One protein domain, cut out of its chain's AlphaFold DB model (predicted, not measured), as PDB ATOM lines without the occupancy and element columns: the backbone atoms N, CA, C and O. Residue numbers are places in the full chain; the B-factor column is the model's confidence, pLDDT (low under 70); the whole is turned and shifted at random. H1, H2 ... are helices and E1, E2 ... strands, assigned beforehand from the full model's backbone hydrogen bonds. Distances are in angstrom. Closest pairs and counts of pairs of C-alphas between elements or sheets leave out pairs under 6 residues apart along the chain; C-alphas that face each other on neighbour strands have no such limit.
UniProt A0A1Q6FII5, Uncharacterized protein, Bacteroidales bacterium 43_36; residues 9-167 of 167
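This is residues 9 to 167 of the 167 residues of an uncharacterized protein of Bacteroidales bacterium 43_36 (UniProt A0A1Q6FII5). Two lobes lie one after the other along the longest axis: a larger one built on a strongly twisted seven-stranded sheet, with H3 on one face and the short H2 on the other, and a smaller one with a four-stranded sheet, H1 and H4 on it, and H5 packed on H4. E5 runs on into E6 from the small lobe to the large one, and residues 17 to 24 stick out. The printed part has 159 residues, with five named helices and eleven named strands, in the order H1 E1 E2 E3 H2 E4 E5 E6 E7 H3 E8 E9 H4 H5 E10 E11. The large sheet, E3 E2 E1 E8 E11 E6 E7, is mixed, the small one, E5 E4 E9 E10, is antiparallel, and the class is mixed, helices and strands. The whole is compact, with a radius of gyration of the C-alphas of 16.3 A and spans of 47 by 32 by 31 A.

Find C-alpha 9 at (-16.491, -36.144, -11.784), where H1, residues 9 to 15, begins. E1, residues 35 to 43, runs 23.0 A from C-alpha 35 at (-27.712, -26.795, -36.997). Next come E2, 48 to 52, E3, 55 to 61 and 14.4 A long, H2, 62 to 65, E4, 68 to 71, E5, 77 to 79, E6, 81 to 83, E7, 89 to 91, and H3, 97 to 104. Read on through E8, 108 to 113 and 15.9 A long, E9, 119 to 122, H4, 133 to 145 and 18.5 A long, H5, 149 to 153, and E10, 156 to 158. E11, 162 to 166, ends at C-alpha 166 at (-19.278, -26.690, -41.395).

In the large sheet, E1 E2 E3 form a meander, each strand the antiparallel neighbour of the one before; look at N 49 and O 42, 2.8 A, and N 60 and O 50, 3.0 A. E8 and E11 are antiparallel, with N 110 and O 165 at 2.7 A; E11 and E6 are parallel, with N 83 and O 164 at 2.8 A. E7, H3 and E8 make a split strand-helix-strand unit, two strands running the same way with E11 and E6 between them, its crossover right-handed. H3, height 6.3 A, and H2, height 4.8 A, are on opposite faces; C-alphas 38 and 104 are the closest of E1 and H3, 6.6 A. In the small sheet, E4 and E9 have N 70 and O 120 at 2.8 A. With H1 and H4 it makes two layers, helices on one face of a sheet; H4 runs along E4 at 15 degrees on the local plane. H4 and H5 touch, the C-alphas of Val 140 and Ala 152 closest at 5.3 A. Every O i to N i+4 pair is within hydrogen-bond range in H3, H4 and H5, and 2 of 3 in H1; H2 is too short for one.

The C-alphas farthest apart are those of Gly 106 and Met 146, 47.6 A. The printed part has no cut, and the link from H1 to E1, 19 residues, is long. Mean pLDDT of the printed part is 78.9; look for values under 70 at, among others, residues 9 to 27 and 123 to 130.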
ATOM      1  N   SER A   9     -15.208 -35.972 -11.116       64.12
ATOM      2  CA  SER A   9     -16.491 -36.144 -11.784       64.12
ATOM      3  C   SER A   9     -17.703 -35.790 -10.905       64.12
ATOM      4  O   SER A   9     -18.483 -34.903 -11.252       64.12
ATOM      5  N   ALA A  10     -17.844 -36.365  -9.705       59.09
ATOM      6  CA  ALA A  10     -18.986 -36.084  -8.831       59.09
ATOM      7  C   ALA A  10     -18.966 -34.659  -8.258       59.09
ATOM      8  O   ALA A  10     -20.033 -34.070  -8.066       59.09
ATOM      9  N   ALA A  11     -17.784 -34.081  -8.017       54.47
ATOM     10  CA  ALA A  11     -17.656 -32.688  -7.578       54.47
ATOM     11  C   ALA A  11     -18.136 -31.696  -8.664       54.47
ATOM     12  O   ALA A  11     -18.848 -30.726  -8.377       54.47
ATOM     13  N   ILE A  12     -17.817 -31.978  -9.930       61.50
ATOM     14  CA  ILE A  12     -18.277 -31.216 -11.105       61.50
ATOM     15  C   ILE A  12     -19.765 -31.486 -11.391       61.50
ATOM     16  O   ILE A  12     -20.533 -30.571 -11.697       61.50
ATOM     17  N   GLY A  13     -20.223 -32.725 -11.220       56.62
ATOM     18  CA  GLY A  13     -21.630 -33.105 -11.352       56.62
ATOM     19  C   GLY A  13     -22.548 -32.361 -10.375       56.62
ATOM     20  O   GLY A  13     -23.674 -32.004 -10.730       56.62
ATOM     21  N   TRP A  14     -22.070 -32.046  -9.166       46.75
ATOM     22  CA  TRP A  14     -22.830 -31.270  -8.179       46.75
ATOM     23  C   TRP A  14     -23.028 -29.803  -8.593       46.75
ATOM     24  O   TRP A  14     -24.084 -29.215  -8.355       46.75
ATOM     25  N   THR A  15     -22.047 -29.215  -9.275       49.00
ATOM     26  CA  THR A  15     -22.069 -27.812  -9.719       49.00
ATOM     27  C   THR A  15     -22.865 -27.605 -11.018       49.00
ATOM     28  O   THR A  15     -23.419 -26.521 -11.211       49.00
ATOM     29  N   LYS A  16     -23.055 -28.656 -11.834       51.66
ATOM     30  CA  LYS A  16     -23.989 -28.687 -12.985       51.66
ATOM     31  C   LYS A  16     -25.477 -28.602 -12.595       51.66
ATOM     32  O   LYS A  16     -26.309 -28.285 -13.437       51.66
ATOM     33  N   ARG A  17     -25.842 -28.863 -11.330       42.44
ATOM     34  CA  ARG A  17     -27.249 -28.873 -10.860       42.44
ATOM     35  C   ARG A  17     -27.839 -27.493 -10.560       42.44
ATOM     36  O   ARG A  17     -28.994 -27.408 -10.144       42.44
ATOM     37  N   LYS A  18     -27.083 -26.408 -10.739       39.94
ATOM     38  CA  LYS A  18     -27.632 -25.058 -10.576       39.94
ATOM     39  C   LYS A  18     -28.244 -24.588 -11.898       39.94
ATOM     40  O   LYS A  18     -27.519 -24.556 -12.890       39.94
ATOM     41  N   PRO A  19     -29.521 -24.165 -11.930       37.34
ATOM     42  CA  PRO A  19     -30.043 -23.421 -13.067       37.34
ATOM     43  C   PRO A  19     -29.253 -22.112 -13.166       37.34
ATOM     44  O   PRO A  19     -29.446 -21.191 -12.374       37.34
ATOM     45  N   GLN A  20     -28.287 -22.048 -14.082       45.19
ATOM     46  CA  GLN A  20     -27.507 -20.838 -14.309       45.19
ATOM     47  C   GLN A  20     -28.295 -19.901 -15.223       45.19
ATOM     48  O   GLN A  20     -28.114 -19.879 -16.435       45.19
ATOM     49  N   ILE A  21     -29.173 -19.105 -14.616       39.09
ATOM     50  CA  ILE A  21     -29.669 -17.875 -15.232       39.09
ATOM     51  C   ILE A  21     -28.519 -16.864 -15.140       39.09
ATOM     52  O   ILE A  21     -28.271 -16.310 -14.071       39.09
ATOM     53  N   TRP A  22     -27.787 -16.656 -16.235       42.62
ATOM     54  CA  TRP A  22     -26.854 -15.534 -16.367       42.62
ATOM     55  C   TRP A  22     -27.567 -14.388 -17.096       42.62
ATOM     56  O   TRP A  22     -27.928 -14.507 -18.267       42.62
ATOM     57  N   ASP A  23     -27.778 -13.283 -16.383       40.78
ATOM     58  CA  ASP A  23     -28.241 -11.986 -16.904       40.78
ATOM     59  C   ASP A  23     -29.627 -11.947 -17.573       40.78
ATOM     60  O   ASP A  23     -29.879 -11.111 -18.439       40.78
ATOM     61  N   GLY A  24     -30.550 -12.836 -17.195       42.38
ATOM     62  CA  GLY A  24     -31.930 -12.795 -17.703       42.38
ATOM     63  C   GLY A  24     -32.075 -13.105 -19.201       42.38
ATOM     64  O   GLY A  24     -33.139 -12.859 -19.763       42.38
ATOM     65  N   GLN A  25     -31.036 -13.650 -19.845       49.88
ATOM     66  CA  GLN A  25     -31.101 -14.161 -21.218       49.88
ATOM     67  C   GLN A  25     -31.274 -15.679 -21.216       49.88
ATOM     68  O   GLN A  25     -30.619 -16.398 -20.463       49.88
ATOM     69  N   THR A  26     -32.185 -16.154 -22.061       54.53
ATOM     70  CA  THR A  26     -32.772 -17.492 -21.947       54.53
ATOM     71  C   THR A  26     -31.864 -18.607 -22.466       54.53
ATOM     72  O   THR A  26     -32.090 -19.761 -22.114       54.53
ATOM     73  N   GLN A  27     -30.834 -18.307 -23.272       58.50
ATOM     74  CA  GLN A  27     -29.968 -19.352 -23.819       58.50
ATOM     75  C   GLN A  27     -28.617 -18.804 -24.311       58.50
ATOM     76  O   GLN A  27     -28.562 -18.065 -25.293       58.50
ATOM     77  N   ARG A  28     -27.523 -19.186 -23.630       70.81
ATOM     78  CA  ARG A  28     -26.126 -18.933 -24.054       70.81
ATOM     79  C   ARG A  28     -25.360 -20.204 -24.435       70.81
ATOM     80  O   ARG A  28     -24.129 -20.209 -24.499       70.81
ATOM     81  N   TRP A  29     -26.094 -21.299 -24.610       75.56
ATOM     82  CA  TRP A  29     -25.574 -22.618 -24.946       75.56
ATOM     83  C   TRP A  29     -26.078 -23.069 -26.313       75.56
ATOM     84  O   TRP A  29     -27.107 -22.596 -26.809       75.56
ATOM     85  N   LEU A  30     -25.335 -24.005 -26.896       85.50
ATOM     86  CA  LEU A  30     -25.686 -24.686 -28.133       85.50
ATOM     87  C   LEU A  30     -26.106 -26.118 -27.817       85.50
ATOM     88  O   LEU A  30     -25.481 -26.782 -26.991       85.50
ATOM     89  N   ASP A  31     -27.143 -26.602 -28.489       84.12
ATOM     90  CA  ASP A  31     -27.618 -27.967 -28.287       84.12
ATOM     91  C   ASP A  31     -26.824 -28.946 -29.163       84.12
ATOM     92  O   ASP A  31     -26.475 -28.639 -30.309       84.12
ATOM     93  N   HIS A  32     -26.539 -30.142 -28.639       87.00
ATOM     94  CA  HIS A  32     -25.903 -31.207 -29.417       87.00
ATOM     95  C   HIS A  32     -26.758 -31.545 -30.647       87.00
ATOM     96  O   HIS A  32     -27.982 -31.619 -30.557       87.00
ATOM     97  N   ASN A  33     -26.119 -31.752 -31.797       88.00
ATOM     98  CA  ASN A  33     -26.771 -31.984 -33.085       88.00
ATOM     99  C   ASN A  33     -27.684 -30.845 -33.579       88.00
ATOM    100  O   ASN A  33     -28.408 -31.024 -34.562       88.00
ATOM    101  N   SER A  34     -27.596 -29.639 -33.011       91.50
ATOM    102  CA  SER A  34     -28.252 -28.468 -33.603       91.50
ATOM    103  C   SER A  34     -27.504 -27.959 -34.840       91.50
ATOM    104  O   SER A  34     -26.273 -27.928 -34.872       91.50
ATOM    105  N   GLN A  35     -28.252 -27.551 -35.867       96.00
ATOM    106  CA  GLN A  35     -27.712 -26.795 -36.997       96.00
ATOM    107  C   GLN A  35     -27.846 -25.302 -36.708       96.00
ATOM    108  O   GLN A  35     -28.937 -24.813 -36.394       96.00
ATOM    109  N   ILE A  36     -26.732 -24.582 -36.806       96.12
ATOM    110  CA  ILE A  36     -26.661 -23.165 -36.475       96.12
ATOM    111  C   ILE A  36     -26.017 -22.345 -37.585       96.12
ATOM    112  O   ILE A  36     -25.073 -22.769 -38.245       96.12
ATOM    113  N   SER A  37     -26.487 -21.119 -37.728       97.19
ATOM    114  CA  SER A  37     -25.784 -20.022 -38.382       97.19
ATOM    115  C   SER A  37     -25.470 -18.964 -37.331       97.19
ATOM    116  O   SER A  37     -26.249 -18.749 -36.400       97.19
ATOM    117  N   LEU A  38     -24.311 -18.328 -37.463       96.38
ATOM    118  CA  LEU A  38     -23.841 -17.305 -36.537       96.38
ATOM    119  C   LEU A  38     -23.757 -15.966 -37.271       96.38
ATOM    120  O   LEU A  38     -23.119 -15.863 -38.320       96.38
ATOM    121  N   SER A  39     -24.370 -14.926 -36.710       95.56
ATOM    122  CA  SER A  39     -24.230 -13.549 -37.191       95.56
ATOM    123  C   SER A  39     -23.768 -12.629 -36.066       95.56
ATOM    124  O   SER A  39     -24.067 -12.851 -34.898       95.56
ATOM    125  N   LEU A  40     -22.970 -11.613 -36.395       96.19
ATOM    126  CA  LEU A  40     -22.393 -10.721 -35.391       96.19
ATOM    127  C   LEU A  40     -23.492  -9.885 -34.713       96.19
ATOM    128  O   LEU A  40     -24.223  -9.169 -35.393       96.19
ATOM    129  N   LYS A  41     -23.568  -9.943 -33.379       93.94
ATOM    130  CA  LYS A  41     -24.393  -9.043 -32.558       93.94
ATOM    131  C   LYS A  41     -23.607  -7.806 -32.145       93.94
ATOM    132  O   LYS A  41     -24.066  -6.686 -32.331       93.94
ATOM    133  N   GLN A  42     -22.425  -8.029 -31.571       93.94
ATOM    134  CA  GLN A  42     -21.509  -6.986 -31.119       93.94
ATOM    135  C   GLN A  42     -20.076  -7.523 -31.036       93.94
ATOM    136  O   GLN A  42     -19.860  -8.705 -30.771       93.94
ATOM    137  N   GLU A  43     -19.098  -6.646 -31.242       93.94
ATOM    138  CA  GLU A  43     -17.665  -6.940 -31.146       93.94
ATOM    139  C   GLU A  43     -17.034  -6.035 -30.081       93.94
ATOM    140  O   GLU A  43     -17.378  -4.862 -29.941       93.94
ATOM    141  N   THR A  44     -16.084  -6.587 -29.337       88.62
ATOM    142  CA  THR A  44     -15.187  -5.859 -28.437       88.62
ATOM    143  C   THR A  44     -13.747  -6.092 -28.890       88.62
ATOM    144  O   THR A  44     -13.483  -6.937 -29.740       88.62
ATOM    145  N   SER A  45     -12.779  -5.406 -28.281       80.25
ATOM    146  CA  SER A  45     -11.363  -5.545 -28.657       80.25
ATOM    147  C   SER A  45     -10.786  -6.961 -28.517       80.25
ATOM    148  O   SER A  45      -9.719  -7.216 -29.064       80.25
ATOM    149  N   LYS A  46     -11.445  -7.867 -27.775       81.38
ATOM    150  CA  LYS A  46     -10.951  -9.232 -27.501       81.38
ATOM    151  C   LYS A  46     -12.018 -10.331 -27.580       81.38
ATOM    152  O   LYS A  46     -11.721 -11.481 -27.277       81.38
ATOM    153  N   ASN A  47     -13.267  -9.998 -27.895       92.44
ATOM    154  CA  ASN A  47     -14.388 -10.941 -27.839       92.44
ATOM    155  C   ASN A  47     -15.511 -10.485 -28.772       92.44
ATOM    156  O   ASN A  47     -15.591  -9.302 -29.100       92.44
ATOM    157  N   ALA A  48     -16.410 -11.386 -29.143       95.25
ATOM    158  CA  ALA A  48     -17.584 -11.065 -29.945       95.25
ATOM    159  C   ALA A  48     -18.791 -11.867 -29.465       95.25
ATOM    160  O   ALA A  48     -18.646 -13.012 -29.045       95.25
ATOM    161  N   GLU A  49     -19.972 -11.262 -29.518       94.69
ATOM    162  CA  GLU A  49     -21.239 -11.948 -29.287       94.69
ATOM    163  C   GLU A  49     -21.900 -12.227 -30.634       94.69
ATOM    164  O   GLU A  49     -21.978 -11.342 -31.496       94.69
ATOM    165  N   PHE A  50     -22.412 -13.441 -30.799       94.88
ATOM    166  CA  PHE A  50     -23.087 -13.886 -32.009       94.88
ATOM    167  C   PHE A  50     -24.552 -14.194 -31.739       94.88
ATOM    168  O   PHE A  50     -24.880 -14.784 -30.715       94.88
ATOM    169  N   ILE A  51     -25.413 -13.820 -32.679       94.31
ATOM    170  CA  ILE A  51     -26.798 -14.268 -32.789       94.31
ATOM    171  C   ILE A  51     -26.801 -15.649 -33.442       94.31
ATOM    172  O   ILE A  51     -26.147 -15.851 -34.467       94.31
ATOM    173  N   ILE A  52     -27.568 -16.575 -32.875       93.62
ATOM    174  CA  ILE A  52     -27.758 -17.923 -33.408       93.62
ATOM    175  C   ILE A  52     -29.042 -17.947 -34.240       93.62
ATOM    176  O   ILE A  52     -30.101 -17.531 -33.770       93.62
ATOM    177  N   ASN A  53     -28.963 -18.429 -35.483       94.31
ATOM    178  CA  ASN A  53     -30.117 -18.623 -36.374       94.31
ATOM    179  C   ASN A  53     -31.011 -17.378 -36.536       94.31
ATOM    180  O   ASN A  53     -32.224 -17.483 -36.695       94.31
ATOM    181  N   GLY A  54     -30.415 -16.184 -36.469       90.81
ATOM    182  CA  GLY A  54     -31.136 -14.914 -36.581       90.81
ATOM    183  C   GLY A  54     -32.031 -14.558 -35.384       90.81
ATOM    184  O   GLY A  54     -32.731 -13.552 -35.453       90.81
ATOM    185  N   ASN A  55     -32.012 -15.325 -34.287       88.69
ATOM    186  CA  ASN A  55     -32.813 -15.047 -33.096       88.69
ATOM    187  C   ASN A  55     -32.038 -14.170 -32.090       88.69
ATOM    188  O   ASN A  55     -31.161 -14.685 -31.399       88.69
ATOM    189  N   PRO A  56     -32.365 -12.872 -31.923       85.38
ATOM    190  CA  PRO A  56     -31.590 -11.951 -31.079       85.38
ATOM    191  C   PRO A  56     -31.577 -12.309 -29.582       85.38
ATOM    192  O   PRO A  56     -30.735 -11.794 -28.840       85.38
ATOM    193  N   ASN A  57     -32.486 -13.189 -29.147       83.50
ATOM    194  CA  ASN A  57     -32.560 -13.698 -27.776       83.50
ATOM    195  C   ASN A  57     -31.708 -14.956 -27.554       83.50
ATOM    196  O   ASN A  57     -31.572 -15.401 -26.416       83.50
ATOM    197  N   HIS A  58     -31.155 -15.535 -28.622       87.19
ATOM    198  CA  HIS A  58     -30.312 -16.722 -28.575       87.19
ATOM    199  C   HIS A  58     -28.914 -16.344 -29.049       87.19
ATOM    200  O   HIS A  58     -28.690 -16.088 -30.235       87.19
ATOM    201  N   THR A  59     -27.978 -16.244 -28.109       90.81
ATOM    202  CA  THR A  59     -26.637 -15.742 -28.405       90.81
ATOM    203  C   THR A  59     -25.542 -16.599 -27.809       90.81
ATOM    204  O   THR A  59     -25.780 -17.410 -26.926       90.81
ATOM    205  N   ILE A  60     -24.317 -16.424 -28.290       91.31
ATOM    206  CA  ILE A  60     -23.132 -17.050 -27.705       91.31
ATOM    207  C   ILE A  60     -21.935 -16.113 -27.815       91.31
ATOM    208  O   ILE A  60     -21.791 -15.387 -28.801       91.31
ATOM    209  N   TRP A  61     -21.071 -16.118 -26.803       92.38
ATOM    210  CA  TRP A  61     -19.800 -15.403 -26.865       92.38
ATOM    211  C   TRP A  61     -18.727 -16.239 -27.550       92.38
ATOM    212  O   TRP A  61     -18.588 -17.431 -27.284       92.38
ATOM    213  N   TYR A  62     -17.883 -15.588 -28.347       92.88
ATOM    214  CA  TYR A  62     -16.684 -16.192 -28.922       92.88
ATOM    215  C   TYR A  62     -15.793 -16.820 -27.844       92.88
ATOM    216  O   TYR A  62     -15.278 -17.924 -28.010       92.88
ATOM    217  N   SER A  63     -15.675 -16.158 -26.692       87.75
ATOM    218  CA  SER A  63     -14.934 -16.684 -25.550       87.75
ATOM    219  C   SER A  63     -15.447 -18.033 -25.053       87.75
ATOM    220  O   SER A  63     -14.637 -18.762 -24.518       87.75
ATOM    221  N   GLN A  64     -16.733 -18.378 -25.232       86.25
ATOM    222  CA  GLN A  64     -17.287 -19.689 -24.845       86.25
ATOM    223  C   GLN A  64     -16.919 -20.796 -25.845       86.25
ATOM    224  O   GLN A  64     -16.840 -21.961 -25.475       86.25
ATOM    225  N   LEU A  65     -16.691 -20.438 -27.111       90.06
ATOM    226  CA  LEU A  65     -16.282 -21.367 -28.172       90.06
ATOM    227  C   LEU A  65     -14.773 -21.648 -28.157       90.06
ATOM    228  O   LEU A  65     -14.313 -22.624 -28.739       90.06
ATOM    229  N   THR A  66     -13.997 -20.779 -27.511       88.06
ATOM    230  CA  THR A  66     -12.526 -20.826 -27.468       88.06
ATOM    231  C   THR A  66     -11.971 -21.275 -26.122       88.06
ATOM    232  O   THR A  66     -10.764 -21.201 -25.879       88.06
ATOM    233  N   GLU A  67     -12.837 -21.727 -25.217       82.06
ATOM    234  CA  GLU A  67     -12.396 -22.157 -23.899       82.06
ATOM    235  C   GLU A  67     -11.553 -23.425 -23.977       82.06
ATOM    236  O   GLU A  67     -11.568 -24.199 -24.939       82.06
ATOM    237  N   VAL A  68     -10.780 -23.599 -22.918       80.94
ATOM    238  CA  VAL A  68      -9.949 -24.766 -22.691       80.94
ATOM    239  C   VAL A  68     -10.603 -25.549 -21.587       80.94
ATOM    240  O   VAL A  68     -10.982 -24.978 -20.556       80.94
ATOM    241  N   PHE A  69     -10.644 -26.853 -21.785       80.38
ATOM    242  CA  PHE A  69     -11.254 -27.776 -20.863       80.38
ATOM    243  C   PHE A  69     -10.282 -28.868 -20.437       80.38
ATOM    244  O   PHE A  69      -9.313 -29.171 -21.132       80.38
ATOM    245  N   LEU A  70     -10.547 -29.443 -19.272       77.88
ATOM    246  CA  LEU A  70      -9.979 -30.697 -18.807       77.88
ATOM    247  C   LEU A  70     -11.060 -31.767 -18.940       77.88
ATOM    248  O   LEU A  70     -12.138 -31.634 -18.353       77.88
ATOM    249  N   GLN A  71     -10.763 -32.826 -19.681       77.62
ATOM    250  CA  GLN A  71     -11.558 -34.045 -19.678       77.62
ATOM    251  C   GLN A  71     -11.297 -34.777 -18.368       77.62
ATOM    252  O   GLN A  71     -10.169 -35.168 -18.078       77.62
ATOM    253  N   VAL A  72     -12.334 -34.946 -17.555       72.88
ATOM    254  CA  VAL A  72     -12.179 -35.469 -16.193       72.88
ATOM    255  C   VAL A  72     -11.746 -36.936 -16.175       72.88
ATOM    256  O   VAL A  72     -10.993 -37.335 -15.291       72.88
ATOM    257  N   GLU A  73     -12.182 -37.728 -17.153       73.00
ATOM    258  CA  GLU A  73     -11.871 -39.161 -17.223       73.00
ATOM    259  C   GLU A  73     -10.431 -39.431 -17.665       73.00
ATOM    260  O   GLU A  73      -9.746 -40.287 -17.109       73.00
ATOM    261  N   THR A  74      -9.961 -38.691 -18.669       75.25
ATOM    262  CA  THR A  74      -8.647 -38.902 -19.291       75.25
ATOM    263  C   THR A  74      -7.573 -37.974 -18.728       75.25
ATOM    264  O   THR A  74      -6.385 -38.179 -18.986       75.25
ATOM    265  N   LEU A  75      -7.977 -36.936 -17.985       70.75
ATOM    266  CA  LEU A  75      -7.143 -35.811 -17.552       70.75
ATOM    267  C   LEU A  75      -6.452 -35.088 -18.718       70.75
ATOM    268  O   LEU A  75      -5.443 -34.404 -18.527       70.75
ATOM    269  N   GLN A  76      -6.980 -35.240 -19.934       75.19
ATOM    270  CA  GLN A  76      -6.470 -34.566 -21.118       75.19
ATOM    271  C   GLN A  76      -7.081 -33.182 -21.255       75.19
ATOM    272  O   GLN A  76      -8.240 -32.939 -20.920       75.19
ATOM    273  N   LEU A  77      -6.280 -32.266 -21.777       74.62
ATOM    274  CA  LEU A  77      -6.726 -30.927 -22.102       74.62
ATOM    275  C   LEU A  77      -7.316 -30.925 -23.502       74.62
ATOM    276  O   LEU A  77      -6.693 -31.431 -24.433       74.62
ATOM    277  N   CYS A  78      -8.484 -30.321 -23.647       80.56
ATOM    278  CA  CYS A  78      -9.146 -30.142 -24.929       80.56
ATOM    279  C   CYS A  78      -9.664 -28.708 -25.083       80.56
ATOM    280  O   CYS A  78      -9.536 -27.867 -24.186       80.56
ATOM    281  N   SER A  79     -10.174 -28.389 -26.265       85.62
ATOM    282  CA  SER A  79     -10.735 -27.086 -26.603       85.62
ATOM    283  C   SER A  79     -11.686 -27.257 -27.776       85.62
ATOM    284  O   SER A  79     -11.463 -28.120 -28.622       85.62
ATOM    285  N   GLY A  80     -12.694 -26.388 -27.846       88.94
ATOM    286  CA  GLY A  80     -13.652 -26.392 -28.940       88.94
ATOM    287  C   GLY A  80     -12.974 -26.218 -30.298       88.94
ATOM    288  O   GLY A  80     -12.139 -25.329 -30.502       88.94
ATOM    289  N   GLU A  81     -13.362 -27.042 -31.256       93.69
ATOM    290  CA  GLU A  81     -12.827 -27.054 -32.610       93.69
ATOM    291  C   GLU A  81     -13.812 -26.463 -33.613       93.69
ATOM    292  O   GLU A  81     -15.030 -26.611 -33.514       93.69
ATOM    293  N   THR A  82     -13.257 -25.837 -34.643       95.69
ATOM    294  CA  THR A  82     -13.974 -25.497 -35.863       95.69
ATOM    295  C   THR A  82     -13.468 -26.415 -36.967       95.69
ATOM    296  O   THR A  82     -12.285 -26.407 -37.313       95.69
ATOM    297  N   ILE A  83     -14.373 -27.217 -37.508       96.00
ATOM    298  CA  ILE A  83     -14.113 -28.220 -38.533       96.00
ATOM    299  C   ILE A  83     -14.663 -27.666 -39.845       96.00
ATOM    300  O   ILE A  83     -15.860 -27.405 -39.969       96.00
ATOM    301  N   LYS A  84     -13.781 -27.419 -40.811       95.44
ATOM    302  CA  LYS A  84     -14.151 -26.862 -42.116       95.44
ATOM    303  C   LYS A  84     -14.793 -27.923 -43.007       95.44
ATOM    304  O   LYS A  84     -14.592 -29.121 -42.808       95.44
ATOM    305  N   LYS A  85     -15.471 -27.493 -44.073       94.94
ATOM    306  CA  LYS A  85     -16.141 -28.384 -45.041       94.94
ATOM    307  C   LYS A  85     -15.206 -29.398 -45.716       94.94
ATOM    308  O   LYS A  85     -15.648 -30.459 -46.139       94.94
ATOM    309  N   ASN A  86     -13.912 -29.086 -45.818       94.19
ATOM    310  CA  ASN A  86     -12.883 -29.988 -46.351       94.19
ATOM    311  C   ASN A  86     -12.339 -30.996 -45.310       94.19
ATOM    312  O   ASN A  86     -11.426 -31.751 -45.631       94.19
ATOM    313  N   GLY A  87     -12.856 -30.989 -44.077       93.44
ATOM    314  CA  GLY A  87     -12.410 -31.838 -42.970       93.44
ATOM    315  C   GLY A  87     -11.224 -31.291 -42.169       93.44
ATOM    316  O   GLY A  87     -10.810 -31.924 -41.200       93.44
ATOM    317  N   GLU A  88     -10.670 -30.130 -42.531       95.12
ATOM    318  CA  GLU A  88      -9.609 -29.479 -41.759       95.12
ATOM    319  C   GLU A  88     -10.135 -29.071 -40.378       95.12
ATOM    320  O   GLU A  88     -11.149 -28.376 -40.270       95.12
ATOM    321  N   ARG A  89      -9.431 -29.490 -39.323       94.12
ATOM    322  CA  ARG A  89      -9.770 -29.189 -37.929       94.12
ATOM    323  C   ARG A  89      -8.817 -28.137 -37.397       94.12
ATOM    324  O   ARG A  89      -7.604 -28.265 -37.546       94.12
ATOM    325  N   LEU A  90      -9.374 -27.117 -36.767       92.56
ATOM    326  CA  LEU A  90      -8.620 -26.066 -36.106       92.56
ATOM    327  C   LEU A  90      -9.197 -25.866 -34.712       92.56
ATOM    328  O   LEU A  90     -10.418 -25.780 -34.562       92.56
ATOM    329  N   TYR A  91      -8.339 -25.721 -33.705       91.31
ATOM    330  CA  TYR A  91      -8.806 -25.238 -32.414       91.31
ATOM    331  C   TYR A  91      -9.360 -23.828 -32.598       91.31
ATOM    332  O   TYR A  91      -8.679 -22.932 -33.101       91.31
ATOM    333  N   THR A  92     -10.610 -23.614 -32.193       90.75
ATOM    334  CA  THR A  92     -11.307 -22.341 -32.421       90.75
ATOM    335  C   THR A  92     -10.567 -21.188 -31.751       90.75
ATOM    336  O   THR A  92     -10.547 -20.076 -32.275       90.75
ATOM    337  N   ARG A  93      -9.915 -21.471 -30.617       88.12
ATOM    338  CA  ARG A  93      -9.096 -20.533 -29.840       88.12
ATOM    339  C   ARG A  93      -7.828 -20.040 -30.534       88.12
ATOM    340  O   ARG A  93      -7.295 -19.019 -30.117       88.12
ATOM    341  N   ASP A  94      -7.349 -20.761 -31.544       89.12
ATOM    342  CA  ASP A  94      -6.154 -20.378 -32.302       89.12
ATOM    343  C   ASP A  94      -6.506 -19.417 -33.448       89.12
ATOM    344  O   ASP A  94      -5.623 -18.883 -34.120       89.12
ATOM    345  N   MET A  95      -7.799 -19.164 -33.671       90.44
ATOM    346  CA  MET A  95      -8.262 -18.120 -34.574       90.44
ATOM    347  C   MET A  95      -8.319 -16.784 -33.836       90.44
ATOM    348  O   MET A  95      -8.748 -16.700 -32.692       90.44
ATOM    349  N   ASP A  96      -7.931 -15.702 -34.502       90.25
ATOM    350  CA  ASP A  96      -8.298 -14.372 -34.023       90.25
ATOM    351  C   ASP A  96      -9.820 -14.167 -34.162       90.25
ATOM    352  O   ASP A  96     -10.445 -14.663 -35.106       90.25
ATOM    353  N   VAL A  97     -10.425 -13.385 -33.262       91.94
ATOM    354  CA  VAL A  97     -11.879 -13.148 -33.266       91.94
ATOM    355  C   VAL A  97     -12.370 -12.570 -34.598       91.94
ATOM    356  O   VAL A  97     -13.437 -12.954 -35.074       91.94
ATOM    357  N   ARG A  98     -11.589 -11.713 -35.267       92.69
ATOM    358  CA  ARG A  98     -11.957 -11.153 -36.578       92.69
ATOM    359  C   ARG A  98     -11.798 -12.168 -37.694       92.69
ATOM    360  O   ARG A  98     -12.599 -12.167 -38.632       92.69
ATOM    361  N   MET A  99     -10.797 -13.044 -37.602       93.38
ATOM    362  CA  MET A  99     -10.683 -14.181 -38.517       93.38
ATOM    363  C   MET A  99     -11.906 -15.086 -38.392       93.38
ATOM    364  O   MET A  99     -12.501 -15.432 -39.411       93.38
ATOM    365  N   PHE A 100     -12.337 -15.383 -37.165       94.88
ATOM    366  CA  PHE A 100     -13.536 -16.174 -36.913       94.88
ATOM    367  C   PHE A 100     -14.806 -15.485 -37.440       94.88
ATOM    368  O   PHE A 100     -15.550 -16.096 -38.206       94.88
ATOM    369  N   ILE A 101     -15.014 -14.193 -37.142       95.69
ATOM    370  CA  ILE A 101     -16.143 -13.394 -37.664       95.69
ATOM    371  C   ILE A 101     -16.211 -13.458 -39.192       95.69
ATOM    372  O   ILE A 101     -17.291 -13.596 -39.762       95.69
ATOM    373  N   ASN A 102     -15.075 -13.325 -39.878       94.94
ATOM    374  CA  ASN A 102     -15.051 -13.394 -41.335       94.94
ATOM    375  C   ASN A 102     -15.281 -14.814 -41.849       94.94
ATOM    376  O   ASN A 102     -15.965 -14.987 -42.854       94.94
ATOM    377  N   TYR A 103     -14.743 -15.814 -41.154       95.00
ATOM    378  CA  TYR A 103     -14.873 -17.209 -41.534       95.00
ATOM    379  C   TYR A 103     -16.326 -17.693 -41.490       95.00
ATOM    380  O   TYR A 103     -16.738 -18.361 -42.434       95.00
ATOM    381  N   ILE A 104     -17.097 -17.354 -40.452       95.44
ATOM    382  CA  ILE A 104     -18.464 -17.871 -40.239       95.44
ATOM    383  C   ILE A 104     -19.541 -17.222 -41.128       95.44
ATOM    384  O   ILE A 104     -20.666 -17.717 -41.185       95.44
ATOM    385  N   LYS A 105     -19.235 -16.113 -41.818       94.88
ATOM    386  CA  LYS A 105     -20.215 -15.364 -42.626       94.88
ATOM    387  C   LYS A 105     -20.845 -16.242 -43.706       94.88
ATOM    388  O   LYS A 105     -20.151 -16.768 -44.570       94.88
ATOM    389  N   GLY A 106     -22.175 -16.329 -43.677       93.62
ATOM    390  CA  GLY A 106     -22.958 -17.067 -44.671       93.62
ATOM    391  C   GLY A 106     -22.805 -18.587 -44.592       93.62
ATOM    392  O   GLY A 106     -23.199 -19.269 -45.533       93.62
ATOM    393  N   LYS A 107     -22.232 -19.114 -43.502       96.69
ATOM    394  CA  LYS A 107     -22.046 -20.550 -43.289       96.69
ATOM    395  C   LYS A 107     -22.990 -21.091 -42.230       96.69
ATOM    396  O   LYS A 107     -23.405 -20.378 -41.314       96.69
ATOM    397  N   THR A 108     -23.253 -22.384 -42.353       97.75
ATOM    398  CA  THR A 108     -24.008 -23.171 -41.385       97.75
ATOM    399  C   THR A 108     -23.092 -24.225 -40.787       97.75
ATOM    400  O   THR A 108     -22.208 -24.757 -41.459       97.75
ATOM    401  N   PHE A 109     -23.311 -24.519 -39.514       97.94
ATOM    402  CA  PHE A 109     -22.523 -25.458 -38.742       97.94
ATOM    403  C   PHE A 109     -23.432 -26.456 -38.038       97.94
ATOM    404  O   PHE A 109     -24.448 -26.084 -37.456       97.94
ATOM    405  N   GLN A 110     -23.035 -27.718 -38.047       96.94
ATOM    406  CA  GLN A 110     -23.528 -28.744 -37.153       96.94
ATOM    407  C   GLN A 110     -22.763 -28.645 -35.830       96.94
ATOM    408  O   GLN A 110     -21.534 -28.750 -35.801       96.94
ATOM    409  N   VAL A 111     -23.487 -28.437 -34.734       94.19
ATOM    410  CA  VAL A 111     -22.914 -28.413 -33.388       94.19
ATOM    411  C   VAL A 111     -22.733 -29.839 -32.898       94.19
ATOM    412  O   VAL A 111     -23.690 -30.614 -32.858       94.19
ATOM    413  N   SER A 112     -21.521 -30.155 -32.456       90.69
ATOM    414  CA  SER A 112     -21.258 -31.310 -31.612       90.69
ATOM    415  C   SER A 112     -20.851 -30.817 -30.231       90.69
ATOM    416  O   SER A 112     -19.843 -30.135 -30.064       90.69
ATOM    417  N   VAL A 113     -21.672 -31.136 -29.238       86.81
ATOM    418  CA  VAL A 113     -21.273 -31.074 -27.830       86.81
ATOM    419  C   VAL A 113     -20.603 -32.393 -27.496       86.81
ATOM    420  O   VAL A 113     -21.187 -33.425 -27.820       86.81
ATOM    421  N   ASN A 114     -19.427 -32.370 -26.870       74.81
ATOM    422  CA  ASN A 114     -18.713 -33.593 -26.505       74.81
ATOM    423  C   ASN A 114     -19.610 -34.504 -25.626       74.81
ATOM    424  O   ASN A 114     -19.908 -34.126 -24.488       74.81
ATOM    425  N   PRO A 115     -20.104 -35.645 -26.156       53.91
ATOM    426  CA  PRO A 115     -21.159 -36.435 -25.519       53.91
ATOM    427  C   PRO A 115     -20.628 -37.389 -24.441       53.91
ATOM    428  O   PRO A 115     -21.387 -37.772 -23.555       53.91
ATOM    429  N   ASP A 116     -19.333 -37.714 -24.488       52.34
ATOM    430  CA  ASP A 116     -18.662 -38.625 -23.552       52.34
ATOM    431  C   ASP A 116     -18.030 -37.873 -22.363       52.34
ATOM    432  O   ASP A 116     -17.496 -38.471 -21.436       52.34
ATOM    433  N   GLY A 117     -18.054 -36.537 -22.383       54.81
ATOM    434  CA  GLY A 117     -17.218 -35.721 -21.512       54.81
ATOM    435  C   GLY A 117     -17.957 -35.071 -20.351       54.81
ATOM    436  O   GLY A 117     -18.691 -34.091 -20.508       54.81
ATOM    437  N   GLU A 118     -17.617 -35.473 -19.131       66.38
ATOM    438  CA  GLU A 118     -17.590 -34.504 -18.044       66.38
ATOM    439  C   GLU A 118     -16.390 -33.579 -18.238       66.38
ATOM    440  O   GLU A 118     -15.263 -33.897 -17.864       66.38
ATOM    441  N   VAL A 119     -16.637 -32.438 -18.883       74.31
ATOM    442  CA  VAL A 119     -15.609 -31.427 -19.117       74.31
ATOM    443  C   VAL A 119     -15.692 -30.315 -18.078       74.31
ATOM    444  O   VAL A 119     -16.771 -29.833 -17.709       74.31
ATOM    445  N   ALA A 120     -14.526 -29.908 -17.595       75.31
ATOM    446  CA  ALA A 120     -14.376 -28.743 -16.743       75.31
ATOM    447  C   ALA A 120     -13.617 -27.656 -17.491       75.31
ATOM    448  O   ALA A 120     -12.560 -27.918 -18.049       75.31
ATOM    449  N   LYS A 121     -14.122 -26.428 -17.469       74.00
ATOM    450  CA  LYS A 121     -13.375 -25.239 -17.865       74.00
ATOM    451  C   LYS A 121     -12.355 -24.883 -16.789       74.00
ATOM    452  O   LYS A 121     -12.649 -24.940 -15.596       74.00
ATOM    453  N   PHE A 122     -11.197 -24.401 -17.217       71.62
ATOM    454  CA  PHE A 122     -10.252 -23.729 -16.327       71.62
ATOM    455  C   PHE A 122     -10.754 -22.338 -15.932       71.62
ATOM    456  O   PHE A 122     -10.837 -21.434 -16.767       71.62
ATOM    457  N   ASP A 123     -11.052 -22.142 -14.649       64.31
ATOM    458  CA  ASP A 123     -11.292 -20.814 -14.088       64.31
ATOM    459  C   ASP A 123      -9.974 -20.308 -13.513       64.31
ATOM    460  O   ASP A 123      -9.609 -20.590 -12.374       64.31
ATOM    461  N   GLY A 124      -9.218 -19.578 -14.336       58.75
ATOM    462  CA  GLY A 124      -7.907 -19.021 -13.993       58.75
ATOM    463  C   GLY A 124      -7.926 -17.950 -12.894       58.75
ATOM    464  O   GLY A 124      -7.038 -17.102 -12.869       58.75
ATOM    465  N   LYS A 125      -8.921 -17.947 -11.998       52.25
ATOM    466  CA  LYS A 125      -9.144 -16.893 -11.002       52.25
ATOM    467  C   LYS A 125      -8.000 -16.694 -10.021       52.25
ATOM    468  O   LYS A 125      -7.897 -15.598  -9.485       52.25
ATOM    469  N   THR A 126      -7.112 -17.665  -9.840       54.97
ATOM    470  CA  THR A 126      -5.891 -17.476  -9.039       54.97
ATOM    471  C   THR A 126      -4.807 -18.468  -9.437       54.97
ATOM    472  O   THR A 126      -4.224 -19.175  -8.615       54.97
ATOM    473  N   LEU A 127      -4.493 -18.512 -10.729       58.38
ATOM    474  CA  LEU A 127      -3.172 -18.986 -11.118       58.38
ATOM    475  C   LEU A 127      -2.111 -18.073 -10.464       58.38
ATOM    476  O   LEU A 127      -2.301 -16.851 -10.476       58.38
ATOM    477  N   PRO A 128      -1.034 -18.613  -9.855       60.62
ATOM    478  CA  PRO A 128       0.023 -17.785  -9.283       60.62
ATOM    479  C   PRO A 128       0.496 -16.746 -10.301       60.62
ATOM    480  O   PRO A 128       0.695 -17.077 -11.473       60.62
ATOM    481  N   TYR A 129       0.643 -15.488  -9.875       55.94
ATOM    482  CA  TYR A 129       1.035 -14.403 -10.774       55.94
ATOM    483  C   TYR A 129       2.305 -14.782 -11.553       55.94
ATOM    484  O   TYR A 129       3.316 -15.148 -10.958       55.94
ATOM    485  N   GLY A 130       2.238 -14.705 -12.887       60.38
ATOM    486  CA  GLY A 130       3.357 -15.025 -13.778       60.38
ATOM    487  C   GLY A 130       3.442 -16.478 -14.262       60.38
ATOM    488  O   GLY A 130       4.350 -16.786 -15.033       60.38
ATOM    489  N   ILE A 131       2.522 -17.372 -13.878       70.19
ATOM    490  CA  ILE A 131       2.489 -18.721 -14.458       70.19
ATOM    491  C   ILE A 131       2.005 -18.665 -15.915       70.19
ATOM    492  O   ILE A 131       0.990 -18.042 -16.239       70.19
ATOM    493  N   SER A 132       2.755 -19.305 -16.811       69.62
ATOM    494  CA  SER A 132       2.337 -19.456 -18.201       69.62
ATOM    495  C   SER A 132       1.140 -20.404 -18.288       69.62
ATOM    496  O   SER A 132       0.901 -21.234 -17.410       69.62
ATOM    497  N   TYR A 133       0.403 -20.314 -19.388       63.97
ATOM    498  CA  TYR A 133      -0.712 -21.216 -19.653       63.97
ATOM    499  C   TYR A 133      -0.268 -22.695 -19.693       63.97
ATOM    500  O   TYR A 133      -0.940 -23.540 -19.113       63.97
ATOM    501  N   ILE A 134       0.902 -22.994 -20.268       69.19
ATOM    502  CA  ILE A 134       1.487 -24.349 -20.297       69.19
ATOM    503  C   ILE A 134       1.807 -24.843 -18.878       69.19
ATOM    504  O   ILE A 134       1.494 -25.970 -18.512       69.19
ATOM    505  N   ASN A 135       2.354 -23.982 -18.024       76.31
ATOM    506  CA  ASN A 135       2.699 -24.379 -16.659       76.31
ATOM    507  C   ASN A 135       1.440 -24.586 -15.793       76.31
ATOM    508  O   ASN A 135       1.419 -25.436 -14.907       76.31
ATOM    509  N   ALA A 136       0.371 -23.826 -16.050       73.50
ATOM    510  CA  ALA A 136      -0.923 -24.023 -15.401       73.50
ATOM    511  C   ALA A 136      -1.562 -25.368 -15.777       73.50
ATOM    512  O   ALA A 136      -2.122 -26.055 -14.921       73.50
ATOM    513  N   GLN A 137      -1.441 -25.751 -17.048       73.69
ATOM    514  CA  GLN A 137      -1.856 -27.055 -17.558       73.69
ATOM    515  C   GLN A 137      -1.116 -28.195 -16.846       73.69
ATOM    516  O   GLN A 137      -1.750 -29.122 -16.339       73.69
ATOM    517  N   GLU A 138       0.212 -28.101 -16.757       76.81
ATOM    518  CA  GLU A 138       1.045 -29.093 -16.070       76.81
ATOM    519  C   GLU A 138       0.706 -29.202 -14.582       76.81
ATOM    520  O   GLU A 138       0.596 -30.312 -14.060       76.81
ATOM    521  N   LEU A 139       0.484 -28.073 -13.901       81.19
ATOM    522  CA  LEU A 139       0.109 -28.047 -12.486       81.19
ATOM    523  C   LEU A 139      -1.166 -28.858 -12.224       81.19
ATOM    524  O   LEU A 139      -1.167 -29.739 -11.366       81.19
ATOM    525  N   VAL A 140      -2.244 -28.583 -12.962       75.00
ATOM    526  CA  VAL A 140      -3.534 -29.253 -12.735       75.00
ATOM    527  C   VAL A 140      -3.466 -30.729 -13.122       75.00
ATOM    528  O   VAL A 140      -3.963 -31.575 -12.378       75.00
ATOM    529  N   ALA A 141      -2.795 -31.058 -14.230       72.88
ATOM    530  CA  ALA A 141      -2.588 -32.446 -14.632       72.88
ATOM    531  C   ALA A 141      -1.778 -33.232 -13.584       72.88
ATOM    532  O   ALA A 141      -2.103 -34.382 -13.293       72.88
ATOM    533  N   ASN A 142      -0.752 -32.620 -12.986       78.38
ATOM    534  CA  ASN A 142       0.060 -33.252 -11.946       78.38
ATOM    535  C   ASN A 142      -0.713 -33.429 -10.634       78.38
ATOM    536  O   ASN A 142      -0.663 -34.515 -10.064       78.38
ATOM    537  N   LEU A 143      -1.481 -32.422 -10.195       77.12
ATOM    538  CA  LEU A 143      -2.364 -32.544  -9.025       77.12
ATOM    539  C   LEU A 143      -3.345 -33.711  -9.197       77.12
ATOM    540  O   LEU A 143      -3.476 -34.549  -8.308       77.12
ATOM    541  N   ALA A 144      -3.966 -33.826 -10.371       71.31
ATOM    542  CA  ALA A 144      -4.875 -34.928 -10.662       71.31
ATOM    543  C   ALA A 144      -4.160 -36.295 -10.693       71.31
ATOM    544  O   ALA A 144      -4.654 -37.251 -10.100       71.31
ATOM    545  N   LYS A 145      -2.970 -36.393 -11.305       71.31
ATOM    546  CA  LYS A 145      -2.154 -37.627 -11.313       71.31
ATOM    547  C   LYS A 145      -1.716 -38.073  -9.916       71.31
ATOM    548  O   LYS A 145      -1.553 -39.267  -9.686       71.31
ATOM    549  N   MET A 146      -1.514 -37.130  -8.999       76.00
ATOM    550  CA  MET A 146      -1.144 -37.396  -7.607       76.00
ATOM    551  C   MET A 146      -2.345 -37.761  -6.718       76.00
ATOM    552  O   MET A 146      -2.151 -38.068  -5.547       76.00
ATOM    553  N   GLY A 147      -3.574 -37.740  -7.250       66.75
ATOM    554  CA  GLY A 147      -4.797 -37.962  -6.472       66.75
ATOM    555  C   GLY A 147      -5.254 -36.745  -5.657       66.75
ATOM    556  O   GLY A 147      -6.212 -36.849  -4.894       66.75
ATOM    557  N   GLU A 148      -4.623 -35.580  -5.839       76.88
ATOM    558  CA  GLU A 148      -4.935 -34.312  -5.159       76.88
ATOM    559  C   GLU A 148      -6.127 -33.599  -5.830       76.88
ATOM    560  O   GLU A 148      -6.043 -32.455  -6.295       76.88
ATOM    561  N   TYR A 149      -7.265 -34.292  -5.922       70.75
ATOM    562  CA  TYR A 149      -8.423 -33.843  -6.703       70.75
ATOM    563  C   TYR A 149      -9.067 -32.562  -6.169       70.75
ATOM    564  O   TYR A 149      -9.494 -31.724  -6.962       70.75
ATOM    565  N   GLU A 150      -9.098 -32.357  -4.850       69.50
ATOM    566  CA  GLU A 150      -9.579 -31.100  -4.258       69.50
ATOM    567  C   GLU A 150      -8.667 -29.917  -4.609       69.50
ATOM    568  O   GLU A 150      -9.137 -28.793  -4.789       69.50
ATOM    569  N   GLY A 151      -7.360 -30.166  -4.738       74.31
ATOM    570  CA  GLY A 151      -6.388 -29.185  -5.211       74.31
ATOM    571  C   GLY A 151      -6.636 -28.807  -6.669       74.31
ATOM    572  O   GLY A 151      -6.688 -27.621  -6.988       74.31
ATOM    573  N   ALA A 152      -6.860 -29.800  -7.534       74.25
ATOM    574  CA  ALA A 152      -7.196 -29.581  -8.942       74.25
ATOM    575  C   ALA A 152      -8.543 -28.850  -9.114       74.25
ATOM    576  O   ALA A 152      -8.632 -27.891  -9.881       74.25
ATOM    577  N   ALA A 153      -9.572 -29.242  -8.356       71.25
ATOM    578  CA  ALA A 153     -10.924 -28.686  -8.445       71.25
ATOM    579  C   ALA A 153     -10.996 -27.180  -8.135       71.25
ATOM    580  O   ALA A 153     -11.869 -26.495  -8.661       71.25
ATOM    581  N   LYS A 154     -10.062 -26.630  -7.345       73.62
ATOM    582  CA  LYS A 154      -9.984 -25.180  -7.057       73.62
ATOM    583  C   LYS A 154      -9.757 -24.315  -8.300       73.62
ATOM    584  O   LYS A 154     -10.053 -23.125  -8.261       73.62
ATOM    585  N   TYR A 155      -9.237 -24.901  -9.377       72.81
ATOM    586  CA  TYR A 155      -8.919 -24.213 -10.633       72.81
ATOM    587  C   TYR A 155      -9.918 -24.528 -11.754       72.81
ATOM    588  O   TYR A 155      -9.722 -24.115 -12.898       72.81
ATOM    589  N   LEU A 156     -10.973 -25.283 -11.442       73.44
ATOM    590  CA  LEU A 156     -11.893 -25.856 -12.413       73.44
ATOM    591  C   LEU A 156     -13.336 -25.440 -12.113       73.44
ATOM    592  O   LEU A 156     -13.770 -25.381 -10.966       73.44
ATOM    593  N   LEU A 157     -14.103 -25.198 -13.170       73.50
ATOM    594  CA  LEU A 157     -15.553 -25.032 -13.132       73.50
ATOM    595  C   LEU A 157     -16.186 -25.969 -14.164       73.50
ATOM    596  O   LEU A 157     -15.598 -26.169 -15.222       73.50
ATOM    597  N   PRO A 158     -17.389 -26.517 -13.942       70.94
ATOM    598  CA  PRO A 158     -18.090 -27.247 -14.995       70.94
ATOM    599  C   PRO A 158     -18.356 -26.356 -16.201       70.94
ATOM    600  O   PRO A 158     -18.733 -25.193 -16.040       70.94
ATOM    601  N   ALA A 159     -18.222 -26.921 -17.398       76.06
ATOM    602  CA  ALA A 159     -18.574 -26.237 -18.634       76.06
ATOM    603  C   ALA A 159     -18.965 -27.234 -19.732       76.06
ATOM    604  O   ALA A 159     -19.091 -28.433 -19.477       76.06
ATOM    605  N   THR A 160     -19.167 -26.712 -20.940       79.69
ATOM    606  CA  THR A 160     -19.549 -27.473 -22.128       79.69
ATOM    607  C   THR A 160     -18.566 -27.167 -23.249       79.69
ATOM    608  O   THR A 160     -18.361 -26.003 -23.588       79.69
ATOM    609  N   GLU A 161     -17.978 -28.209 -23.829       87.38
ATOM    610  CA  GLU A 161     -17.120 -28.108 -25.008       87.38
ATOM    611  C   GLU A 161     -17.980 -28.122 -26.277       87.38
ATOM    612  O   GLU A 161     -18.732 -29.073 -26.509       87.38
ATOM    613  N   TYR A 162     -17.864 -27.070 -27.091       89.44
ATOM    614  CA  TYR A 162     -18.584 -26.930 -28.356       89.44
ATOM    615  C   TYR A 162     -17.644 -27.104 -29.544       89.44
ATOM    616  O   TYR A 162     -16.675 -26.359 -29.682       89.44
ATOM    617  N   ASN A 163     -18.000 -28.014 -30.445       93.19
ATOM    618  CA  ASN A 163     -17.363 -28.181 -31.744       93.19
ATOM    619  C   ASN A 163     -18.324 -27.744 -32.853       93.19
ATOM    620  O   ASN A 163     -19.501 -28.115 -32.850       93.19
ATOM    621  N   LEU A 164     -17.823 -26.967 -33.810       96.00
ATOM    622  CA  LEU A 164     -18.583 -26.446 -34.943       96.00
ATOM    623  C   LEU A 164     -18.116 -27.120 -36.230       96.00
ATOM    624  O   LEU A 164     -17.000 -26.881 -36.677       96.00
ATOM    625  N   THR A 165     -18.971 -27.931 -36.849       97.31
ATOM    626  CA  THR A 165     -18.662 -28.600 -38.124       97.31
ATOM    627  C   THR A 165     -19.393 -27.921 -39.267       97.31
ATOM    628  O   THR A 165     -20.615 -27.946 -39.295       97.31
ATOM    629  N   GLU A 166     -18.679 -27.304 -40.204       97.62
ATOM    630  CA  GLU A 166     -19.278 -26.690 -41.395       97.62
ATOM    631  C   GLU A 166     -19.998 -27.753 -42.246       97.62
ATOM    632  O   GLU A 166     -19.422 -28.809 -42.523       97.62
ATOM    633  N   ILE A 167     -21.238 -27.467 -42.665       95.62
ATOM    634  CA  ILE A 167     -22.070 -28.354 -43.506       95.62
ATOM    635  C   ILE A 167     -22.266 -27.816 -44.927       95.62
ATOM    636  O   ILE A 167     -22.339 -26.588 -45.142       95.62
TER     637      ILE A 167